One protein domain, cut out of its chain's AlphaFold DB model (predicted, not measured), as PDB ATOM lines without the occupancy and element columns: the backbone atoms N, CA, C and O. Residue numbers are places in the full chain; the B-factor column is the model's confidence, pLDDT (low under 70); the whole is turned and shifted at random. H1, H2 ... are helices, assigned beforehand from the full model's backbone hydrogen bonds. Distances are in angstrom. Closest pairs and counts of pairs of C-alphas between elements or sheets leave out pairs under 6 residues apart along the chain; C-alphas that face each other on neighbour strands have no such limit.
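This is residues 465 to 533 of the 617 residues of an uncharacterized protein of Galerina marginata (strain CBS 339.88) (UniProt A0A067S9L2). Two helices, H1 and the longer H2, run side by side the same way with few contacts between them, and the short helix H3 turns a corner at the far end of H2. A long link, residues 479 to 489, folds back from the end of H1 to the beginning of H2, while residues 516 to 533, with no named element, loop out after H3 and run back past the end of H1. The printed part has 69 residues with three named helices, in the order H1, H2, H3, and no named strand; the class is all helix. It is only just compact, close to loose, with a radius of gyration of the C-alphas of 13.0 A and spans of 37 by 25 by 24 A.

H1 is residues 467 to 478, 16.3 A long, and begins with C-alpha 467 at (60.142, -18.751, -12.778). H2 is residues 490 to 507, 25.7 A long, beginning with C-alpha 490 at (60.516, -27.637, -9.825). H3 is residues 509 to 515, ending with C-alpha 515 at (37.085, -22.060, -8.359).

H1 and H2 are close but not clearly touching; their closest C-alphas, Leu 471 and Leu 494, are 7.5 A apart. They run the same way at a shallow tilt of 34.5 degrees, only just short of steep. H2 and H3 touch only at the corner, through residues 504 to 505 of H2, with the closest C-alphas, Glu 505 and Ala 512, 5.3 A apart. Their tilt is steep, 56 degrees, opposite ways. H1 and H3 are close but not clearly touching, about perpendicular at 85 degrees, with the closest C-alphas, Leu 478 and His 515, 8.0 A apart. In H1, H2 and H3 every O i to N i+4 pair is within hydrogen-bond range.

The C-alphas of Pro 486 and Trp 523 are the two farthest apart, at 38.4 A. The printed part has no cut. The link from H1 to H2 is long, and that from H2 to H3 is tight. Residues 484 to 489 and 506 to 511, of which 509 to 511 belong to H3, stand free. Mean pLDDT of the printed part is 80.1; residues 482 to 488 and 532 to 533 are under 70.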
ATOM      1  N   PRO A 465      65.333 -16.010 -14.301       72.19
ATOM      2  CA  PRO A 465      64.582 -14.872 -13.786       72.19
ATOM      3  C   PRO A 465      63.196 -14.876 -14.447       72.19
ATOM      4  O   PRO A 465      63.087 -14.832 -15.669       72.19
ATOM      5  N   GLY A 466      62.147 -15.044 -13.641       80.38
ATOM      6  CA  GLY A 466      60.757 -15.166 -14.098       80.38
ATOM      7  C   GLY A 466      60.061 -16.478 -13.714       80.38
ATOM      8  O   GLY A 466      58.832 -16.525 -13.709       80.38
ATOM      9  N   ILE A 467      60.788 -17.535 -13.321       82.81
ATOM     10  CA  ILE A 467      60.142 -18.751 -12.778       82.81
ATOM     11  C   ILE A 467      59.438 -18.448 -11.454       82.81
ATOM     12  O   ILE A 467      58.321 -18.912 -11.244       82.81
ATOM     13  N   ASP A 468      60.048 -17.629 -10.598       78.38
ATOM     14  CA  ASP A 468      59.440 -17.223  -9.329       78.38
ATOM     15  C   ASP A 468      58.195 -16.353  -9.547       78.38
ATOM     16  O   ASP A 468      57.209 -16.503  -8.831       78.38
ATOM     17  N   GLU A 469      58.196 -15.496 -10.574       84.81
ATOM     18  CA  GLU A 469      57.023 -14.700 -10.953       84.81
ATOM     19  C   GLU A 469      55.886 -15.588 -11.464       84.81
ATOM     20  O   GLU A 469      54.738 -15.411 -11.061       84.81
ATOM     21  N   ARG A 470      56.198 -16.596 -12.290       84.00
ATOM     22  CA  ARG A 470      55.217 -17.590 -12.752       84.00
ATOM     23  C   ARG A 470      54.677 -18.437 -11.606       84.00
ATOM     24  O   ARG A 470      53.473 -18.656 -11.540       84.00
ATOM     25  N   LEU A 471      55.540 -18.884 -10.694       81.81
ATOM     26  CA  LEU A 471      55.129 -19.642  -9.515       81.81
ATOM     27  C   LEU A 471      54.219 -18.790  -8.629       81.81
ATOM     28  O   LEU A 471      53.139 -19.246  -8.274       81.81
ATOM     29  N   LYS A 472      54.581 -17.531  -8.374       83.62
ATOM     30  CA  LYS A 472      53.753 -16.580  -7.628       83.62
ATOM     31  C   LYS A 472      52.417 -16.301  -8.323       83.62
ATOM     32  O   LYS A 472      51.390 -16.238  -7.658       83.62
ATOM     33  N   SER A 473      52.409 -16.192  -9.651       84.56
ATOM     34  CA  SER A 473      51.182 -16.026 -10.435       84.56
ATOM     35  C   SER A 473      50.272 -17.251 -10.327       84.56
ATOM     36  O   SER A 473      49.069 -17.098 -10.145       84.56
ATOM     37  N   LEU A 474      50.826 -18.467 -10.357       83.56
ATOM     38  CA  LEU A 474      50.063 -19.703 -10.151       83.56
ATOM     39  C   LEU A 474      49.559 -19.845  -8.710       83.56
ATOM     40  O   LEU A 474      48.418 -20.256  -8.500       83.56
ATOM     41  N   GLU A 475      50.380 -19.486  -7.722       81.88
ATOM     42  CA  GLU A 475      49.988 -19.426  -6.312       81.88
ATOM     43  C   GLU A 475      48.822 -18.456  -6.097       81.88
ATOM     44  O   GLU A 475      47.865 -18.783  -5.396       81.88
ATOM     45  N   GLU A 476      48.864 -17.291  -6.742       85.44
ATOM     46  CA  GLU A 476      47.799 -16.290  -6.711       85.44
ATOM     47  C   GLU A 476      46.544 -16.758  -7.459       85.44
ATOM     48  O   GLU A 476      45.427 -16.607  -6.956       85.44
ATOM     49  N   HIS A 477      46.709 -17.382  -8.627       77.31
ATOM     50  CA  HIS A 477      45.606 -17.854  -9.463       77.31
ATOM     51  C   HIS A 477      44.814 -18.989  -8.804       77.31
ATOM     52  O   HIS A 477      43.585 -19.042  -8.897       77.31
ATOM     53  N   LEU A 478      45.520 -19.887  -8.116       77.69
ATOM     54  CA  LEU A 478      44.933 -21.018  -7.398       77.69
ATOM     55  C   LEU A 478      44.633 -20.699  -5.930       77.69
ATOM     56  O   LEU A 478      44.006 -21.508  -5.248       77.69
ATOM     57  N   ALA A 479      45.079 -19.541  -5.440       78.31
ATOM     58  CA  ALA A 479      45.061 -19.162  -4.034       78.31
ATOM     59  C   ALA A 479      45.688 -20.225  -3.102       78.31
ATOM     60  O   ALA A 479      45.180 -20.506  -2.012       78.31
ATOM     61  N   ILE A 480      46.805 -20.817  -3.535       78.75
ATOM     62  CA  ILE A 480      47.576 -21.843  -2.817       78.75
ATOM     63  C   ILE A 480      48.966 -21.277  -2.515       78.75
ATOM     64  O   ILE A 480      49.595 -20.706  -3.391       78.75
ATOM     65  N   ARG A 481      49.480 -21.473  -1.294       74.56
ATOM     66  CA  ARG A 481      50.857 -21.104  -0.920       74.56
ATOM     67  C   ARG A 481      51.748 -22.342  -0.944       74.56
ATOM     68  O   ARG A 481      51.472 -23.301  -0.219       74.56
ATOM     69  N   TYR A 482      52.797 -22.346  -1.757       65.94
ATOM     70  CA  TYR A 482      53.711 -23.474  -1.866       65.94
ATOM     71  C   TYR A 482      54.656 -23.534  -0.657       65.94
ATOM     72  O   TYR A 482      55.216 -22.528  -0.222       65.94
ATOM     73  N   VAL A 483      54.850 -24.736  -0.105       66.06
ATOM     74  CA  VAL A 483      55.900 -25.026   0.884       66.06
ATOM     75  C   VAL A 483      56.884 -25.985   0.212       66.06
ATOM     76  O   VAL A 483      56.463 -27.073  -0.195       66.06
ATOM     77  N   PRO A 484      58.164 -25.606   0.050       53.09
ATOM     78  CA  PRO A 484      59.115 -26.400  -0.712       53.09
ATOM     79  C   PRO A 484      59.372 -27.747  -0.030       53.09
ATOM     80  O   PRO A 484      59.862 -27.814   1.094       53.09
ATOM     81  N   LEU A 485      59.041 -28.827  -0.736       50.97
ATOM     82  CA  LEU A 485      59.559 -30.170  -0.470       50.97
ATOM     83  C   LEU A 485      60.720 -30.447  -1.444       50.97
ATOM     84  O   LEU A 485      60.674 -29.944  -2.573       50.97
ATOM     85  N   PRO A 486      61.732 -31.251  -1.062       46.97
ATOM     86  CA  PRO A 486      62.893 -31.526  -1.913       46.97
ATOM     87  C   PRO A 486      62.480 -32.271  -3.205       46.97
ATOM     88  O   PRO A 486      61.614 -33.147  -3.127       46.97
ATOM     89  N   PRO A 487      63.022 -31.943  -4.399       57.75
ATOM     90  CA  PRO A 487      62.240 -32.035  -5.636       57.75
ATOM     91  C   PRO A 487      62.585 -33.225  -6.550       57.75
ATOM     92  O   PRO A 487      63.748 -33.481  -6.847       57.75
ATOM     93  N   ARG A 488      61.540 -33.804  -7.170       61.69
ATOM     94  CA  ARG A 488      61.512 -33.925  -8.640       61.69
ATOM     95  C   ARG A 488      61.422 -32.500  -9.190       61.69
ATOM     96  O   ARG A 488      60.670 -31.706  -8.633       61.69
ATOM     97  N   THR A 489      62.238 -32.176 -10.187       82.94
ATOM     98  CA  THR A 489      62.560 -30.816 -10.658       82.94
ATOM     99  C   THR A 489      61.367 -29.839 -10.595       82.94
ATOM    100  O   THR A 489      60.254 -30.158 -11.022       82.94
ATOM    101  N   LEU A 490      61.576 -28.641 -10.029       76.69
ATOM    102  CA  LEU A 490      60.516 -27.637  -9.825       76.69
ATOM    103  C   LEU A 490      59.775 -27.320 -11.135       76.69
ATOM    104  O   LEU A 490      58.554 -27.185 -11.141       76.69
ATOM    105  N   VAL A 491      60.508 -27.309 -12.249       81.19
ATOM    106  CA  VAL A 491      59.976 -27.083 -13.597       81.19
ATOM    107  C   VAL A 491      59.024 -28.194 -14.042       81.19
ATOM    108  O   VAL A 491      57.939 -27.898 -14.533       81.19
ATOM    109  N   ALA A 492      59.370 -29.470 -13.836       79.56
ATOM    110  CA  ALA A 492      58.483 -30.577 -14.200       79.56
ATOM    111  C   ALA A 492      57.188 -30.558 -13.375       79.56
ATOM    112  O   ALA A 492      56.111 -30.867 -13.884       79.56
ATOM    113  N   ARG A 493      57.278 -30.150 -12.104       77.12
ATOM    114  CA  ARG A 493      56.108 -30.002 -11.236       77.12
ATOM    115  C   ARG A 493      55.224 -28.829 -11.651       77.12
ATOM    116  O   ARG A 493      54.009 -28.997 -11.683       77.12
ATOM    117  N   LEU A 494      55.822 -27.682 -11.979       82.94
ATOM    118  CA  LEU A 494      55.111 -26.530 -12.537       82.94
ATOM    119  C   LEU A 494      54.376 -26.920 -13.819       82.94
ATOM    120  O   LEU A 494      53.169 -26.730 -13.896       82.94
ATOM    121  N   LYS A 495      55.071 -27.575 -14.756       86.00
ATOM    122  CA  LYS A 495      54.474 -28.076 -15.998       86.00
ATOM    123  C   LYS A 495      53.298 -29.016 -15.728       86.00
ATOM    124  O   LYS A 495      52.244 -28.866 -16.329       86.00
ATOM    125  N   TYR A 496      53.442 -29.952 -14.788       84.81
ATOM    126  CA  TYR A 496      52.356 -30.867 -14.432       84.81
ATOM    127  C   TYR A 496      51.134 -30.137 -13.856       84.81
ATOM    128  O   TYR A 496      50.001 -30.500 -14.166       84.81
ATOM    129  N   LEU A 497      51.350 -29.120 -13.015       86.19
ATOM    130  CA  LEU A 497      50.268 -28.299 -12.477       86.19
ATOM    131  C   LEU A 497      49.585 -27.489 -13.584       86.19
ATOM    132  O   LEU A 497      48.360 -27.505 -13.653       86.19
ATOM    133  N   GLU A 498      50.352 -26.853 -14.471       89.50
ATOM    134  CA  GLU A 498      49.835 -26.102 -15.621       89.50
ATOM    135  C   GLU A 498      48.997 -26.997 -16.545       89.50
ATOM    136  O   GLU A 498      47.830 -26.701 -16.802       89.50
ATOM    137  N   ASP A 499      49.538 -28.146 -16.957       90.06
ATOM    138  CA  ASP A 499      48.842 -29.113 -17.811       90.06
ATOM    139  C   ASP A 499      47.551 -29.631 -17.157       90.06
ATOM    140  O   ASP A 499      46.554 -29.901 -17.835       90.06
ATOM    141  N   HIS A 500      47.552 -29.793 -15.831       89.94
ATOM    142  CA  HIS A 500      46.376 -30.237 -15.096       89.94
ATOM    143  C   HIS A 500      45.308 -29.142 -14.984       89.94
ATOM    144  O   HIS A 500      44.129 -29.436 -15.176       89.94
ATOM    145  N   VAL A 501      45.704 -27.890 -14.736       89.69
ATOM    146  CA  VAL A 501      44.793 -26.735 -14.708       89.69
ATOM    147  C   VAL A 501      44.143 -26.539 -16.074       89.69
ATOM    148  O   VAL A 501      42.918 -26.507 -16.151       89.69
ATOM    149  N   ILE A 502      44.927 -26.538 -17.157       91.31
ATOM    150  CA  ILE A 502      44.417 -26.415 -18.534       91.31
ATOM    151  C   ILE A 502      43.393 -27.517 -18.837       91.31
ATOM    152  O   ILE A 502      42.354 -27.275 -19.457       91.31
ATOM    153  N   ARG A 503      43.656 -28.747 -18.381       94.88
ATOM    154  CA  ARG A 503      42.719 -29.863 -18.545       94.88
ATOM    155  C   ARG A 503      41.411 -29.626 -17.792       94.88
ATOM    156  O   ARG A 503      40.351 -29.846 -18.369       94.88
ATOM    157  N   LEU A 504      41.473 -29.150 -16.547       93.81
ATOM    158  CA  LEU A 504      40.285 -28.829 -15.749       93.81
ATOM    159  C   LEU A 504      39.466 -27.688 -16.361       93.81
ATOM    160  O   LEU A 504      38.241 -27.782 -16.402       93.81
ATOM    161  N   GLU A 505      40.119 -26.652 -16.888       91.69
ATOM    162  CA  GLU A 505      39.446 -25.556 -17.595       91.69
ATOM    163  C   GLU A 505      38.729 -26.038 -18.858       91.69
ATOM    164  O   GLU A 505      37.615 -25.601 -19.145       91.69
ATOM    165  N   LYS A 506      39.342 -26.973 -19.592       94.50
ATOM    166  CA  LYS A 506      38.776 -27.536 -20.820       94.50
ATOM    167  C   LYS A 506      37.631 -28.514 -20.554       94.50
ATOM    168  O   LYS A 506      36.633 -28.486 -21.269       94.50
ATOM    169  N   GLU A 507      37.784 -29.401 -19.573       95.62
ATOM    170  CA  GLU A 507      36.814 -30.465 -19.279       95.62
ATOM    171  C   GLU A 507      35.639 -29.974 -18.425       95.62
ATOM    172  O   GLU A 507      34.515 -30.447 -18.602       95.62
ATOM    173  N   TYR A 508      35.863 -28.994 -17.541       95.12
ATOM    174  CA  TYR A 508      34.841 -28.471 -16.632       95.12
ATOM    175  C   TYR A 508      34.806 -26.929 -16.580       95.12
ATOM    176  O   TYR A 508      34.991 -26.352 -15.502       95.12
ATOM    177  N   PRO A 509      34.482 -26.235 -17.693       92.12
ATOM    178  CA  PRO A 509      34.522 -24.771 -17.747       92.12
ATOM    179  C   PRO A 509      33.705 -24.058 -16.650       92.12
ATOM    180  O   PRO A 509      34.236 -23.136 -16.034       92.12
ATOM    181  N   PRO A 510      32.461 -24.474 -16.310       88.62
ATOM    182  CA  PRO A 510      31.689 -23.810 -15.253       88.62
ATOM    183  C   PRO A 510      32.291 -23.984 -13.853       88.62
ATOM    184  O   PRO A 510      32.171 -23.097 -13.011       88.62
ATOM    185  N   TRP A 511      32.929 -25.130 -13.593       91.25
ATOM    186  CA  TRP A 511      33.555 -25.424 -12.306       91.25
ATOM    187  C   TRP A 511      34.865 -24.650 -12.153       91.25
ATOM    188  O   TRP A 511      35.064 -23.971 -11.148       91.25
ATOM    189  N   ALA A 512      35.712 -24.673 -13.184       91.88
ATOM    190  CA  ALA A 512      36.945 -23.896 -13.225       91.88
ATOM    191  C   ALA A 512      36.655 -22.395 -13.089       91.88
ATOM    192  O   ALA A 512      37.262 -21.722 -12.263       91.88
ATOM    193  N   ALA A 513      35.632 -21.890 -13.786       86.81
ATOM    194  CA  ALA A 513      35.193 -20.508 -13.649       86.81
ATOM    195  C   ALA A 513      34.703 -20.166 -12.238       86.81
ATOM    196  O   ALA A 513      34.702 -18.992 -11.894       86.81
ATOM    197  N   LEU A 514      34.255 -21.129 -11.421       86.44
ATOM    198  CA  LEU A 514      33.844 -20.889 -10.033       86.44
ATOM    199  C   LEU A 514      35.038 -20.868  -9.069       86.44
ATOM    200  O   LEU A 514      35.042 -20.070  -8.130       86.44
ATOM    201  N   HIS A 515      36.014 -21.745  -9.303       84.88
ATOM    202  CA  HIS A 515      37.085 -22.060  -8.359       84.88
ATOM    203  C   HIS A 515      38.446 -21.436  -8.694       84.88
ATOM    204  O   HIS A 515      39.273 -21.326  -7.793       84.88
ATOM    205  N   PHE A 516      38.682 -21.008  -9.934       88.44
ATOM    206  CA  PHE A 516      39.924 -20.355 -10.349       88.44
ATOM    207  C   PHE A 516      39.766 -18.840 -10.428       88.44
ATOM    208  O   PHE A 516      38.707 -18.309 -10.782       88.44
ATOM    209  N   ASN A 517      40.839 -18.127 -10.089       84.50
ATOM    210  CA  ASN A 517      40.853 -16.675 -10.089       84.50
ATOM    211  C   ASN A 517      41.196 -16.141 -11.489       84.50
ATOM    212  O   ASN A 517      42.327 -15.751 -11.774       84.50
ATOM    213  N   GLN A 518      40.219 -16.179 -12.396       82.12
ATOM    214  CA  GLN A 518      40.418 -15.735 -13.776       82.12
ATOM    215  C   GLN A 518      40.647 -14.215 -13.862       82.12
ATOM    216  O   GLN A 518      39.939 -13.447 -13.198       82.12
ATOM    217  N   PRO A 519      41.592 -13.751 -14.701       80.44
ATOM    218  CA  PRO A 519      41.784 -12.324 -14.928       80.44
ATOM    219  C   PRO A 519      40.498 -11.702 -15.490       80.44
ATOM    220  O   PRO A 519      39.840 -12.281 -16.352       80.44
ATOM    221  N   ASN A 520      40.138 -10.510 -15.003       80.06
ATOM    222  CA  ASN A 520      38.936  -9.756 -15.400       80.06
ATOM    223  C   ASN A 520      37.588 -10.407 -15.037       80.06
ATOM    224  O   ASN A 520      36.555 -10.093 -15.636       80.06
ATOM    225  N   ARG A 521      37.557 -11.295 -14.039       78.62
ATOM    226  CA  ARG A 521      36.308 -11.908 -13.575       78.62
ATOM    227  C   ARG A 521      35.448 -10.904 -12.799       78.62
ATOM    228  O   ARG A 521      35.730 -10.587 -11.649       78.62
ATOM    229  N   GLY A 522      34.377 -10.424 -13.436       79.00
ATOM    230  CA  GLY A 522      33.419  -9.489 -12.832       79.00
ATOM    231  C   GLY A 522      32.366 -10.143 -11.927       79.00
ATOM    232  O   GLY A 522      31.874  -9.493 -11.011       79.00
ATOM    233  N   TRP A 523      32.019 -11.415 -12.162       71.75
ATOM    234  CA  TRP A 523      31.086 -12.199 -11.339       71.75
ATOM    235  C   TRP A 523      31.203 -13.699 -11.675       71.75
ATOM    236  O   TRP A 523      31.358 -14.011 -12.858       71.75
ATOM    237  N   PRO A 524      31.079 -14.647 -10.718       71.06
ATOM    238  CA  PRO A 524      30.983 -14.496  -9.254       71.06
ATOM    239  C   PRO A 524      32.182 -13.764  -8.620       71.06
ATOM    240  O   PRO A 524      33.200 -13.588  -9.284       71.06
ATOM    241  N   PRO A 525      32.106 -13.324  -7.351       75.00
ATOM    242  CA  PRO A 525      33.273 -12.790  -6.650       75.00
ATOM    243  C   PRO A 525      34.404 -13.837  -6.583       75.00
ATOM    244  O   PRO A 525      34.115 -15.043  -6.569       75.00
ATOM    245  N   PRO A 526      35.683 -13.417  -6.571       74.19
ATOM    246  CA  PRO A 526      36.816 -14.327  -6.433       74.19
ATOM    247  C   PRO A 526      36.677 -15.225  -5.194       74.19
ATOM    248  O   PRO A 526      36.244 -14.745  -4.136       74.19
ATOM    249  N   PRO A 527      37.016 -16.522  -5.293       75.31
ATOM    250  CA  PRO A 527      37.047 -17.393  -4.128       75.31
ATOM    251  C   PRO A 527      38.025 -16.835  -3.084       75.31
ATOM    252  O   PRO A 527      39.084 -16.304  -3.415       75.31
ATOM    253  N   ARG A 528      37.657 -16.925  -1.800       79.00
ATOM    254  CA  ARG A 528      38.530 -16.470  -0.708       79.00
ATOM    255  C   ARG A 528      39.788 -17.331  -0.675       79.00
ATOM    256  O   ARG A 528      39.676 -18.552  -0.745       79.00
ATOM    257  N   ALA A 529      40.952 -16.709  -0.501       75.94
ATOM    258  CA  ALA A 529      42.204 -17.443  -0.391       75.94
ATOM    259  C   ALA A 529      42.175 -18.392   0.816       75.94
ATOM    260  O   ALA A 529      42.086 -17.956   1.965       75.94
ATOM    261  N   THR A 530      42.213 -19.697   0.551       72.38
ATOM    262  CA  THR A 530      42.252 -20.736   1.581       72.38
ATOM    263  C   THR A 530      43.699 -21.152   1.817       72.38
ATOM    264  O   THR A 530      44.273 -21.827   0.961       72.38
ATOM    265  N   PRO A 531      44.321 -20.791   2.955       74.00
ATOM    266  CA  PRO A 531      45.682 -21.221   3.238       74.00
ATOM    267  C   PRO A 531      45.721 -22.748   3.367       74.00
ATOM    268  O   PRO A 531      45.069 -23.329   4.234       74.00
ATOM    269  N   VAL A 532      46.499 -23.408   2.508       66.81
ATOM    270  CA  VAL A 532      46.737 -24.852   2.608       66.81
ATOM    271  C   VAL A 532      47.745 -25.090   3.729       66.81
ATOM    272  O   VAL A 532      48.955 -24.941   3.555       66.81
ATOM    273  N   ILE A 533      47.245 -25.432   4.914       69.94
ATOM    274  CA  ILE A 533      48.088 -25.752   6.068       69.94
ATOM    275  C   ILE A 533      48.592 -27.183   5.896       69.94
ATOM    276  O   ILE A 533      47.876 -28.145   6.158       69.94
TER     277      ILE A 533